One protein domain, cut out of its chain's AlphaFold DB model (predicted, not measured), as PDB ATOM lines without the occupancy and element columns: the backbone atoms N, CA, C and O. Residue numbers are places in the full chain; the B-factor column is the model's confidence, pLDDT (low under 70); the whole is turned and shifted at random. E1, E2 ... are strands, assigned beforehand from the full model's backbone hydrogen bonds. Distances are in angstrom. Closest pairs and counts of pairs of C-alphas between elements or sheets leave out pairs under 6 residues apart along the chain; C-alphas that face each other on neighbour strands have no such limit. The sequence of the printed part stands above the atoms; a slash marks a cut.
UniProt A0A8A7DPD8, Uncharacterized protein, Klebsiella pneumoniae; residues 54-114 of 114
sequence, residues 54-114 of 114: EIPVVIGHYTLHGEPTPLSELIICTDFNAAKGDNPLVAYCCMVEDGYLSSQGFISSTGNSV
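What this domain is: This is residues 54 to 114 of the 114 residues of an uncharacterized protein of Klebsiella pneumoniae (UniProt A0A8A7DPD8). This model has little regular structure: an elongated body, mostly loops, with two small two-stranded sheets, parallel E1 and E2, and the antiparallel hairpin E3 and E4. The loops at Gly 85 and Asp 98 make the opposite ends of its long axis. The printed part has 61 residues, no named helix and four named strands, E1 to E4; it is all strand, with only 12 residues in named elements. It is compact, radius of gyration of the C-alphas 11.6 A, spanning 36 by 23 by 14 A.

How they stand to each other: E1, residues 57 to 59, and E2, residues 75 to 77, are parallel at 23 degrees; N 59 and O 76 are 2.9 A apart, within hydrogen-bond range. E3, residues 90 to 92, and E4, residues 106 to 108, form an antiparallel hairpin at 154 degrees, with N 107 and O 91 at 2.9 A, within hydrogen-bond range. E2 and E3 are only just apart, closest 8.4 A.

Where its parts are: E1 spans 6.3 A from C-alpha 57 at (-30.465, 5.572, -22.076), E2 7.0 A, E3 6.9 A, and E4 6.6 A to C-alpha 108 at (-25.983, -7.643, -35.064).

The domain as a whole: The C-alphas of Gly 85 and Asp 98 are the farthest apart, 36.4 A. The printed part has no cut, and its three links are long. pLDDT is under 70 at residues 95 to 106, 109 and 111 to 114.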
ATOM      1  N   GLU A  54     -34.360   7.785 -15.060       89.44
ATOM      2  CA  GLU A  54     -35.824   7.870 -15.183       89.44
ATOM      3  C   GLU A  54     -36.286   7.787 -16.646       89.44
ATOM      4  O   GLU A  54     -37.474   7.670 -16.924       89.44
ATOM      5  N   ILE A  55     -35.343   7.842 -17.588       89.38
ATOM      6  CA  ILE A  55     -35.591   7.763 -19.029       89.38
ATOM      7  C   ILE A  55     -34.739   6.660 -19.667       89.38
ATOM      8  O   ILE A  55     -33.683   6.319 -19.123       89.38
ATOM      9  N   PRO A  56     -35.138   6.121 -20.831       90.31
ATOM     10  CA  PRO A  56     -34.291   5.231 -21.614       90.31
ATOM     11  C   PRO A  56     -32.939   5.870 -21.981       90.31
ATOM     12  O   PRO A  56     -32.890   6.994 -22.481       90.31
ATOM     13  N   VAL A  57     -31.837   5.143 -21.774       92.12
ATOM     14  CA  VAL A  57     -30.465   5.572 -22.076       92.12
ATOM     15  C   VAL A  57     -29.760   4.531 -22.936       92.12
ATOM     16  O   VAL A  57     -29.640   3.360 -22.571       92.12
ATOM     17  N   VAL A  58     -29.213   4.992 -24.060       93.38
ATOM     18  CA  VAL A  58     -28.317   4.212 -24.917       93.38
ATOM     19  C   VAL A  58     -26.888   4.672 -24.666       93.38
ATOM     20  O   VAL A  58     -26.575   5.848 -24.850       93.38
ATOM     21  N   ILE A  59     -26.013   3.758 -24.245       94.38
ATOM     22  CA  ILE A  59     -24.601   4.062 -23.987       94.38
ATOM     23  C   ILE A  59     -23.667   3.360 -24.975       94.38
ATOM     24  O   ILE A  59     -23.892   2.233 -25.409       94.38
ATOM     25  N   GLY A  60     -22.556   4.019 -25.285       93.12
ATOM     26  CA  GLY A  60     -21.395   3.420 -25.942       93.12
ATOM     27  C   GLY A  60     -20.139   3.666 -25.113       93.12
ATOM     28  O   GLY A  60     -20.228   4.190 -24.007       93.12
ATOM     29  N   HIS A  61     -18.963   3.335 -25.644       91.19
ATOM     30  CA  HIS A  61     -17.657   3.553 -25.006       91.19
ATOM     31  C   HIS A  61     -17.362   2.674 -23.766       91.19
ATOM     32  O   HIS A  61     -16.300   2.806 -23.158       91.19
ATOM     33  N   TYR A  62     -18.262   1.769 -23.364       92.19
ATOM     34  CA  TYR A  62     -18.036   0.827 -22.252       92.19
ATOM     35  C   TYR A  62     -17.428  -0.506 -22.701       92.19
ATOM     36  O   TYR A  62     -16.991  -1.267 -21.835       92.19
ATOM     37  N   THR A  63     -17.349  -0.748 -24.017       91.50
ATOM     38  CA  THR A  63     -16.639  -1.879 -24.633       91.50
ATOM     39  C   THR A  63     -17.036  -3.198 -23.965       91.50
ATOM     40  O   THR A  63     -16.232  -3.850 -23.300       91.50
ATOM     41  N   LEU A  64     -18.323  -3.534 -24.060       92.75
ATOM     42  CA  LEU A  64     -18.881  -4.754 -23.492       92.75
ATOM     43  C   LEU A  64     -18.434  -5.992 -24.272       92.75
ATOM     44  O   LEU A  64     -17.909  -5.918 -25.384       92.75
ATOM     45  N   HIS A  65     -18.638  -7.145 -23.646       88.31
ATOM     46  CA  HIS A  65     -18.269  -8.454 -24.160       88.31
ATOM     47  C   HIS A  65     -19.447  -9.417 -23.992       88.31
ATOM     48  O   HIS A  65     -20.224  -9.269 -23.052       88.31
ATOM     49  N   GLY A  66     -19.523 -10.425 -24.860       87.81
ATOM     50  CA  GLY A  66     -20.615 -11.398 -24.864       87.81
ATOM     51  C   GLY A  66     -21.801 -10.951 -25.716       87.81
ATOM     52  O   GLY A  66     -21.685 -10.028 -26.522       87.81
ATOM     53  N   GLU A  67     -22.925 -11.642 -25.541       89.38
ATOM     54  CA  GLU A  67     -24.160 -11.375 -26.278       89.38
ATOM     55  C   GLU A  67     -24.791 -10.037 -25.854       89.38
ATOM     56  O   GLU A  67     -24.855  -9.751 -24.653       89.38
ATOM     57  N   PRO A  68     -25.279  -9.210 -26.799       92.12
ATOM     58  CA  PRO A  68     -25.986  -7.982 -26.464       92.12
ATOM     59  C   PRO A  68     -27.264  -8.233 -25.663       92.12
ATOM     60  O   PRO A  68     -28.212  -8.847 -26.145       92.12
ATOM     61  N   THR A  69     -27.310  -7.702 -24.443       91.38
ATOM     62  CA  THR A  69     -28.493  -7.736 -23.576       91.38
ATOM     63  C   THR A  69     -28.732  -6.370 -22.936       91.38
ATOM     64  O   THR A  69     -27.772  -5.617 -22.724       91.38
ATOM     65  N   PRO A  70     -29.984  -6.034 -22.568       91.75
ATOM     66  CA  PRO A  70     -30.247  -4.873 -21.730       91.75
ATOM     67  C   PRO A  70     -29.428  -4.916 -20.436       91.75
ATOM     68  O   PRO A  70     -29.231  -5.974 -19.838       91.75
ATOM     69  N   LEU A  71     -28.936  -3.753 -20.020       92.19
ATOM     70  CA  LEU A  71     -28.169  -3.570 -18.788       92.19
ATOM     71  C   LEU A  71     -29.084  -3.325 -17.582       92.19
ATOM     72  O   LEU A  71     -28.726  -3.655 -16.452       92.19
ATOM     73  N   SER A  72     -30.256  -2.749 -17.844       91.06
ATOM     74  CA  SER A  72     -31.411  -2.638 -16.954       91.06
ATOM     75  C   SER A  72     -32.675  -2.444 -17.807       91.06
ATOM     76  O   SER A  72     -32.597  -2.465 -19.035       91.06
ATOM     77  N   GLU A  73     -33.830  -2.204 -17.182       88.81
ATOM     78  CA  GLU A  73     -35.087  -1.888 -17.887       88.81
ATOM     79  C   GLU A  73     -34.993  -0.644 -18.786       88.81
ATOM     80  O   GLU A  73     -35.688  -0.544 -19.795       88.81
ATOM     81  N   LEU A  74     -34.123   0.308 -18.435       90.94
ATOM     82  CA  LEU A  74     -34.007   1.600 -19.113       90.94
ATOM     83  C   LEU A  74     -32.634   1.824 -19.746       90.94
ATOM     84  O   LEU A  74     -32.392   2.897 -20.284       90.94
ATOM     85  N   ILE A  75     -31.706   0.870 -19.664       93.19
ATOM     86  CA  ILE A  75     -30.318   1.101 -20.074       93.19
ATOM     87  C   ILE A  75     -29.864  -0.020 -20.995       93.19
ATOM     88  O   ILE A  75     -29.923  -1.197 -20.646       93.19
ATOM     89  N   ILE A  76     -29.348   0.358 -22.160       94.25
ATOM     90  CA  ILE A  76     -28.728  -0.556 -23.120       94.25
ATOM     91  C   ILE A  76     -27.353  -0.037 -23.524       94.25
ATOM     92  O   ILE A  76     -27.102   1.168 -23.496       94.25
ATOM     93  N   CYS A  77     -26.474  -0.936 -23.958       95.44
ATOM     94  CA  CYS A  77     -25.206  -0.569 -24.574       95.44
ATOM     95  C   CYS A  77     -25.113  -1.133 -25.988       95.44
ATOM     96  O   CYS A  77     -25.572  -2.243 -26.232       95.44
ATOM     97  N   THR A  78     -24.516  -0.375 -26.905       95.50
ATOM     98  CA  THR A  78     -24.262  -0.796 -28.296       95.50
ATOM     99  C   THR A  78     -22.769  -0.932 -28.615       95.50
ATOM    100  O   THR A  78     -22.396  -1.311 -29.722       95.50
ATOM    101  N   ASP A  79     -21.886  -0.651 -27.653       95.12
ATOM    102  CA  ASP A  79     -20.441  -0.769 -27.837       95.12
ATOM    103  C   ASP A  79     -19.934  -2.148 -27.402       95.12
ATOM    104  O   ASP A  79     -19.604  -2.353 -26.235       95.12
ATOM    105  N   PHE A  80     -19.826  -3.061 -28.370       93.44
ATOM    106  CA  PHE A  80     -19.223  -4.393 -28.223       93.44
ATOM    107  C   PHE A  80     -17.848  -4.480 -28.897       93.44
ATOM    108  O   PHE A  80     -17.432  -5.528 -29.385       93.44
ATOM    109  N   ASN A  81     -17.112  -3.360 -28.917       91.44
ATOM    110  CA  ASN A  81     -15.740  -3.295 -29.413       91.44
ATOM    111  C   ASN A  81     -15.582  -3.686 -30.894       91.44
ATOM    112  O   ASN A  81     -14.666  -4.433 -31.235       91.44
ATOM    113  N   ALA A  82     -16.437  -3.161 -31.777       92.25
ATOM    114  CA  ALA A  82     -16.398  -3.417 -33.225       92.25
ATOM    115  C   ALA A  82     -15.059  -3.033 -33.895       92.25
ATOM    116  O   ALA A  82     -14.723  -3.518 -34.971       92.25
ATOM    117  N   ALA A  83     -14.266  -2.164 -33.256       88.56
ATOM    118  CA  ALA A  83     -12.921  -1.814 -33.718       88.56
ATOM    119  C   ALA A  83     -11.925  -2.987 -33.615       88.56
ATOM    120  O   ALA A  83     -10.896  -2.990 -34.292       88.56
ATOM    121  N   LYS A  84     -12.213  -3.989 -32.776       86.31
ATOM    122  CA  LYS A  84     -11.499  -5.265 -32.755       86.31
ATOM    123  C   LYS A  84     -12.172  -6.169 -33.787       86.31
ATOM    124  O   LYS A  84     -13.235  -6.697 -33.506       86.31
ATOM    125  N   GLY A  85     -11.556  -6.310 -34.963       80.50
ATOM    126  CA  GLY A  85     -12.200  -6.747 -36.216       80.50
ATOM    127  C   GLY A  85     -13.010  -8.052 -36.225       80.50
ATOM    128  O   GLY A  85     -13.778  -8.250 -37.159       80.50
ATOM    129  N   ASP A  86     -12.892  -8.907 -35.210       87.31
ATOM    130  CA  ASP A  86     -13.719 -10.114 -35.067       87.31
ATOM    131  C   ASP A  86     -15.074  -9.843 -34.384       87.31
ATOM    132  O   ASP A  86     -15.945 -10.710 -34.354       87.31
ATOM    133  N   ASN A  87     -15.262  -8.651 -33.809       89.31
ATOM    134  CA  ASN A  87     -16.471  -8.275 -33.086       89.31
ATOM    135  C   ASN A  87     -17.467  -7.536 -33.994       89.31
ATOM    136  O   ASN A  87     -17.062  -6.699 -34.807       89.31
ATOM    137  N   PRO A  88     -18.779  -7.769 -33.823       90.81
ATOM    138  CA  PRO A  88     -19.793  -7.109 -34.628       90.81
ATOM    139  C   PRO A  88     -19.947  -5.628 -34.274       90.81
ATOM    140  O   PRO A  88     -19.752  -5.203 -33.131       90.81
ATOM    141  N   LEU A  89     -20.401  -4.846 -35.256       93.00
ATOM    142  CA  LEU A  89     -21.045  -3.566 -34.980       93.00
ATOM    143  C   LEU A  89     -22.491  -3.848 -34.564       93.00
ATOM    144  O   LEU A  89     -23.256  -4.435 -35.330       93.00
ATOM    145  N   VAL A  90     -22.848  -3.438 -33.348       93.12
ATOM    146  CA  VAL A  90     -24.168  -3.689 -32.767       93.12
ATOM    147  C   VAL A  90     -25.012  -2.428 -32.868       93.12
ATOM    148  O   VAL A  90     -24.591  -1.346 -32.456       93.12
ATOM    149  N   ALA A  91     -26.219  -2.575 -33.401       90.31
ATOM    150  CA  ALA A  91     -27.226  -1.529 -33.434       90.31
ATOM    151  C   ALA A  91     -28.407  -1.913 -32.543       90.31
ATOM    152  O   ALA A  91     -28.692  -3.091 -32.325       90.31
ATOM    153  N   TYR A  92     -29.105  -0.897 -32.047       87.19
ATOM    154  CA  TYR A  92     -30.379  -1.069 -31.371       87.19
ATOM    155  C   TYR A  92     -31.462  -0.334 -32.159       87.19
ATOM    156  O   TYR A  92     -31.437   0.890 -32.288       87.19
ATOM    157  N   CYS A  93     -32.392  -1.096 -32.713       83.19
ATOM    158  CA  CYS A  93     -33.560  -0.646 -33.443       83.19
ATOM    159  C   CYS A  93     -34.781  -0.757 -32.534       83.19
ATOM    160  O   CYS A  93     -35.157  -1.846 -32.118       83.19
ATOM    161  N   CYS A  94     -35.435   0.363 -32.248       70.25
ATOM    162  CA  CYS A  94     -36.726   0.353 -31.572       70.25
ATOM    163  C   CYS A  94     -37.786   1.007 -32.449       70.25
ATOM    164  O   CYS A  94     -37.532   2.023 -33.099       70.25
ATOM    165  N   MET A  95     -38.980   0.419 -32.437       64.19
ATOM    166  CA  MET A  95     -40.210   1.123 -32.770       64.19
ATOM    167  C   MET A  95     -40.707   1.721 -31.459       64.19
ATOM    168  O   MET A  95     -40.958   0.987 -30.506       64.19
ATOM    169  N   VAL A  96     -40.758   3.049 -31.363       55.31
ATOM    170  CA  VAL A  96     -41.239   3.714 -30.150       55.31
ATOM    171  C   VAL A  96     -42.765   3.670 -30.159       55.31
ATOM    172  O   VAL A  96     -43.408   4.568 -30.695       55.31
ATOM    173  N   GLU A  97     -43.329   2.623 -29.567       53.19
ATOM    174  CA  GLU A  97     -44.712   2.594 -29.087       53.19
ATOM    175  C   GLU A  97     -44.647   2.485 -27.552       53.19
ATOM    176  O   GLU A  97     -43.984   1.607 -27.006       53.19
ATOM    177  N   ASP A  98     -45.238   3.449 -26.844       52.81
ATOM    178  CA  ASP A  98     -45.449   3.451 -25.385       52.81
ATOM    179  C   ASP A  98     -44.223   3.399 -24.431       52.81
ATOM    180  O   ASP A  98     -44.397   3.303 -23.218       52.81
ATOM    181  N   GLY A  99     -42.986   3.584 -24.917       55.97
ATOM    182  CA  GLY A  99     -41.876   4.124 -24.100       55.97
ATOM    183  C   GLY A  99     -40.888   3.152 -23.426       55.97
ATOM    184  O   GLY A  99     -40.069   3.615 -22.631       55.97
ATOM    185  N   TYR A 100     -40.887   1.853 -23.750       57.59
ATOM    186  CA  TYR A 100     -39.972   0.860 -23.147       57.59
ATOM    187  C   TYR A 100     -38.958   0.263 -24.141       57.59
ATOM    188  O   TYR A 100     -39.228   0.144 -25.335       57.59
ATOM    189  N   LEU A 101     -37.773  -0.128 -23.645       63.19
ATOM    190  CA  LEU A 101     -36.734  -0.816 -24.426       63.19
ATOM    191  C   LEU A 101     -36.952  -2.344 -24.393       63.19
ATOM    192  O   LEU A 101     -37.243  -2.907 -23.343       63.19
ATOM    193  N   SER A 102     -36.784  -3.024 -25.531       67.31
ATOM    194  CA  SER A 102     -36.984  -4.469 -25.702       67.31
ATOM    195  C   SER A 102     -35.712  -5.142 -26.213       67.31
ATOM    196  O   SER A 102     -35.047  -4.630 -27.110       67.31
ATOM    197  N   SER A 103     -35.401  -6.338 -25.707       63.06
ATOM    198  CA  SER A 103     -34.282  -7.158 -26.194       63.06
ATOM    199  C   SER A 103     -34.413  -7.569 -27.667       63.06
ATOM    200  O   SER A 103     -33.414  -7.895 -28.293       63.06
ATOM    201  N   GLN A 104     -35.612  -7.506 -28.249       66.94
ATOM    202  CA  GLN A 104     -35.833  -7.760 -29.680       66.94
ATOM    203  C   GLN A 104     -35.301  -6.633 -30.578       66.94
ATOM    204  O   GLN A 104     -35.215  -6.789 -31.793       66.94
ATOM    205  N   GLY A 105     -34.945  -5.482 -29.997       63.44
ATOM    206  CA  GLY A 105     -34.418  -4.352 -30.748       63.44
ATOM    207  C   GLY A 105     -32.955  -4.494 -31.170       63.44
ATOM    208  O   GLY A 105     -32.478  -3.701 -31.974       63.44
ATOM    209  N   PHE A 106     -32.203  -5.469 -30.660       68.75
ATOM    210  CA  PHE A 106     -30.793  -5.607 -31.029       68.75
ATOM    211  C   PHE A 106     -30.635  -6.227 -32.422       68.75
ATOM    212  O   PHE A 106     -31.166  -7.296 -32.712       68.75
ATOM    213  N   ILE A 107     -29.852  -5.566 -33.278       75.12
ATOM    214  CA  ILE A 107     -29.449  -6.082 -34.589       75.12
ATOM    215  C   ILE A 107     -27.924  -6.169 -34.621       75.12
ATOM    216  O   ILE A 107     -27.221  -5.177 -34.408       75.12
ATOM    217  N   SER A 108     -27.413  -7.369 -34.898       70.56
ATOM    218  CA  SER A 108     -25.983  -7.643 -35.064       70.56
ATOM    219  C   SER A 108     -25.619  -7.787 -36.540       70.56
ATOM    220  O   SER A 108     -26.349  -8.415 -37.313       70.56
ATOM    221  N   SER A 109     -24.442  -7.284 -36.926       66.12
ATOM    222  CA  SER A 109     -23.878  -7.447 -38.273       66.12
ATOM    223  C   SER A 109     -23.587  -8.905 -38.662       66.12
ATOM    224  O   SER A 109     -23.322  -9.174 -39.830       66.12
ATOM    225  N   THR A 110     -23.632  -9.845 -37.710       73.19
ATOM    226  CA  THR A 110     -23.492 -11.293 -37.956       73.19
ATOM    227  C   THR A 110     -24.803 -11.993 -38.321       73.19
ATOM    228  O   THR A 110     -24.769 -13.178 -38.632       73.19
ATOM    229  N   GLY A 111     -25.932 -11.273 -38.344       56.72
ATOM    230  CA  GLY A 111     -27.208 -11.778 -38.844       56.72
ATOM    231  C   GLY A 111     -27.802 -12.887 -37.982       56.72
ATOM    232  O   GLY A 111     -27.666 -14.058 -38.306       56.72
ATOM    233  N   ASN A 112     -28.495 -12.505 -36.912       42.62
ATOM    234  CA  ASN A 112     -29.677 -13.205 -36.408       42.62
ATOM    235  C   ASN A 112     -30.449 -12.254 -35.488       42.62
ATOM    236  O   ASN A 112     -29.871 -11.645 -34.589       42.62
ATOM    237  N   SER A 113     -31.744 -12.113 -35.754       47.88
ATOM    238  CA  SER A 113     -32.709 -11.535 -34.819       47.88
ATOM    239  C   SER A 113     -33.020 -12.585 -33.750       47.88
ATOM    240  O   SER A 113     -33.204 -13.753 -34.097       47.88
ATOM    241  N   VAL A 114     -33.042 -12.179 -32.479       50.62
ATOM    242  CA  VAL A 114     -33.447 -13.021 -31.339       50.62
ATOM    243  C   VAL A 114     -34.930 -12.833 -31.060       50.62
ATOM    244  O   VAL A 114     -35.369 -11.659 -31.049       50.62
TER     245      VAL A 114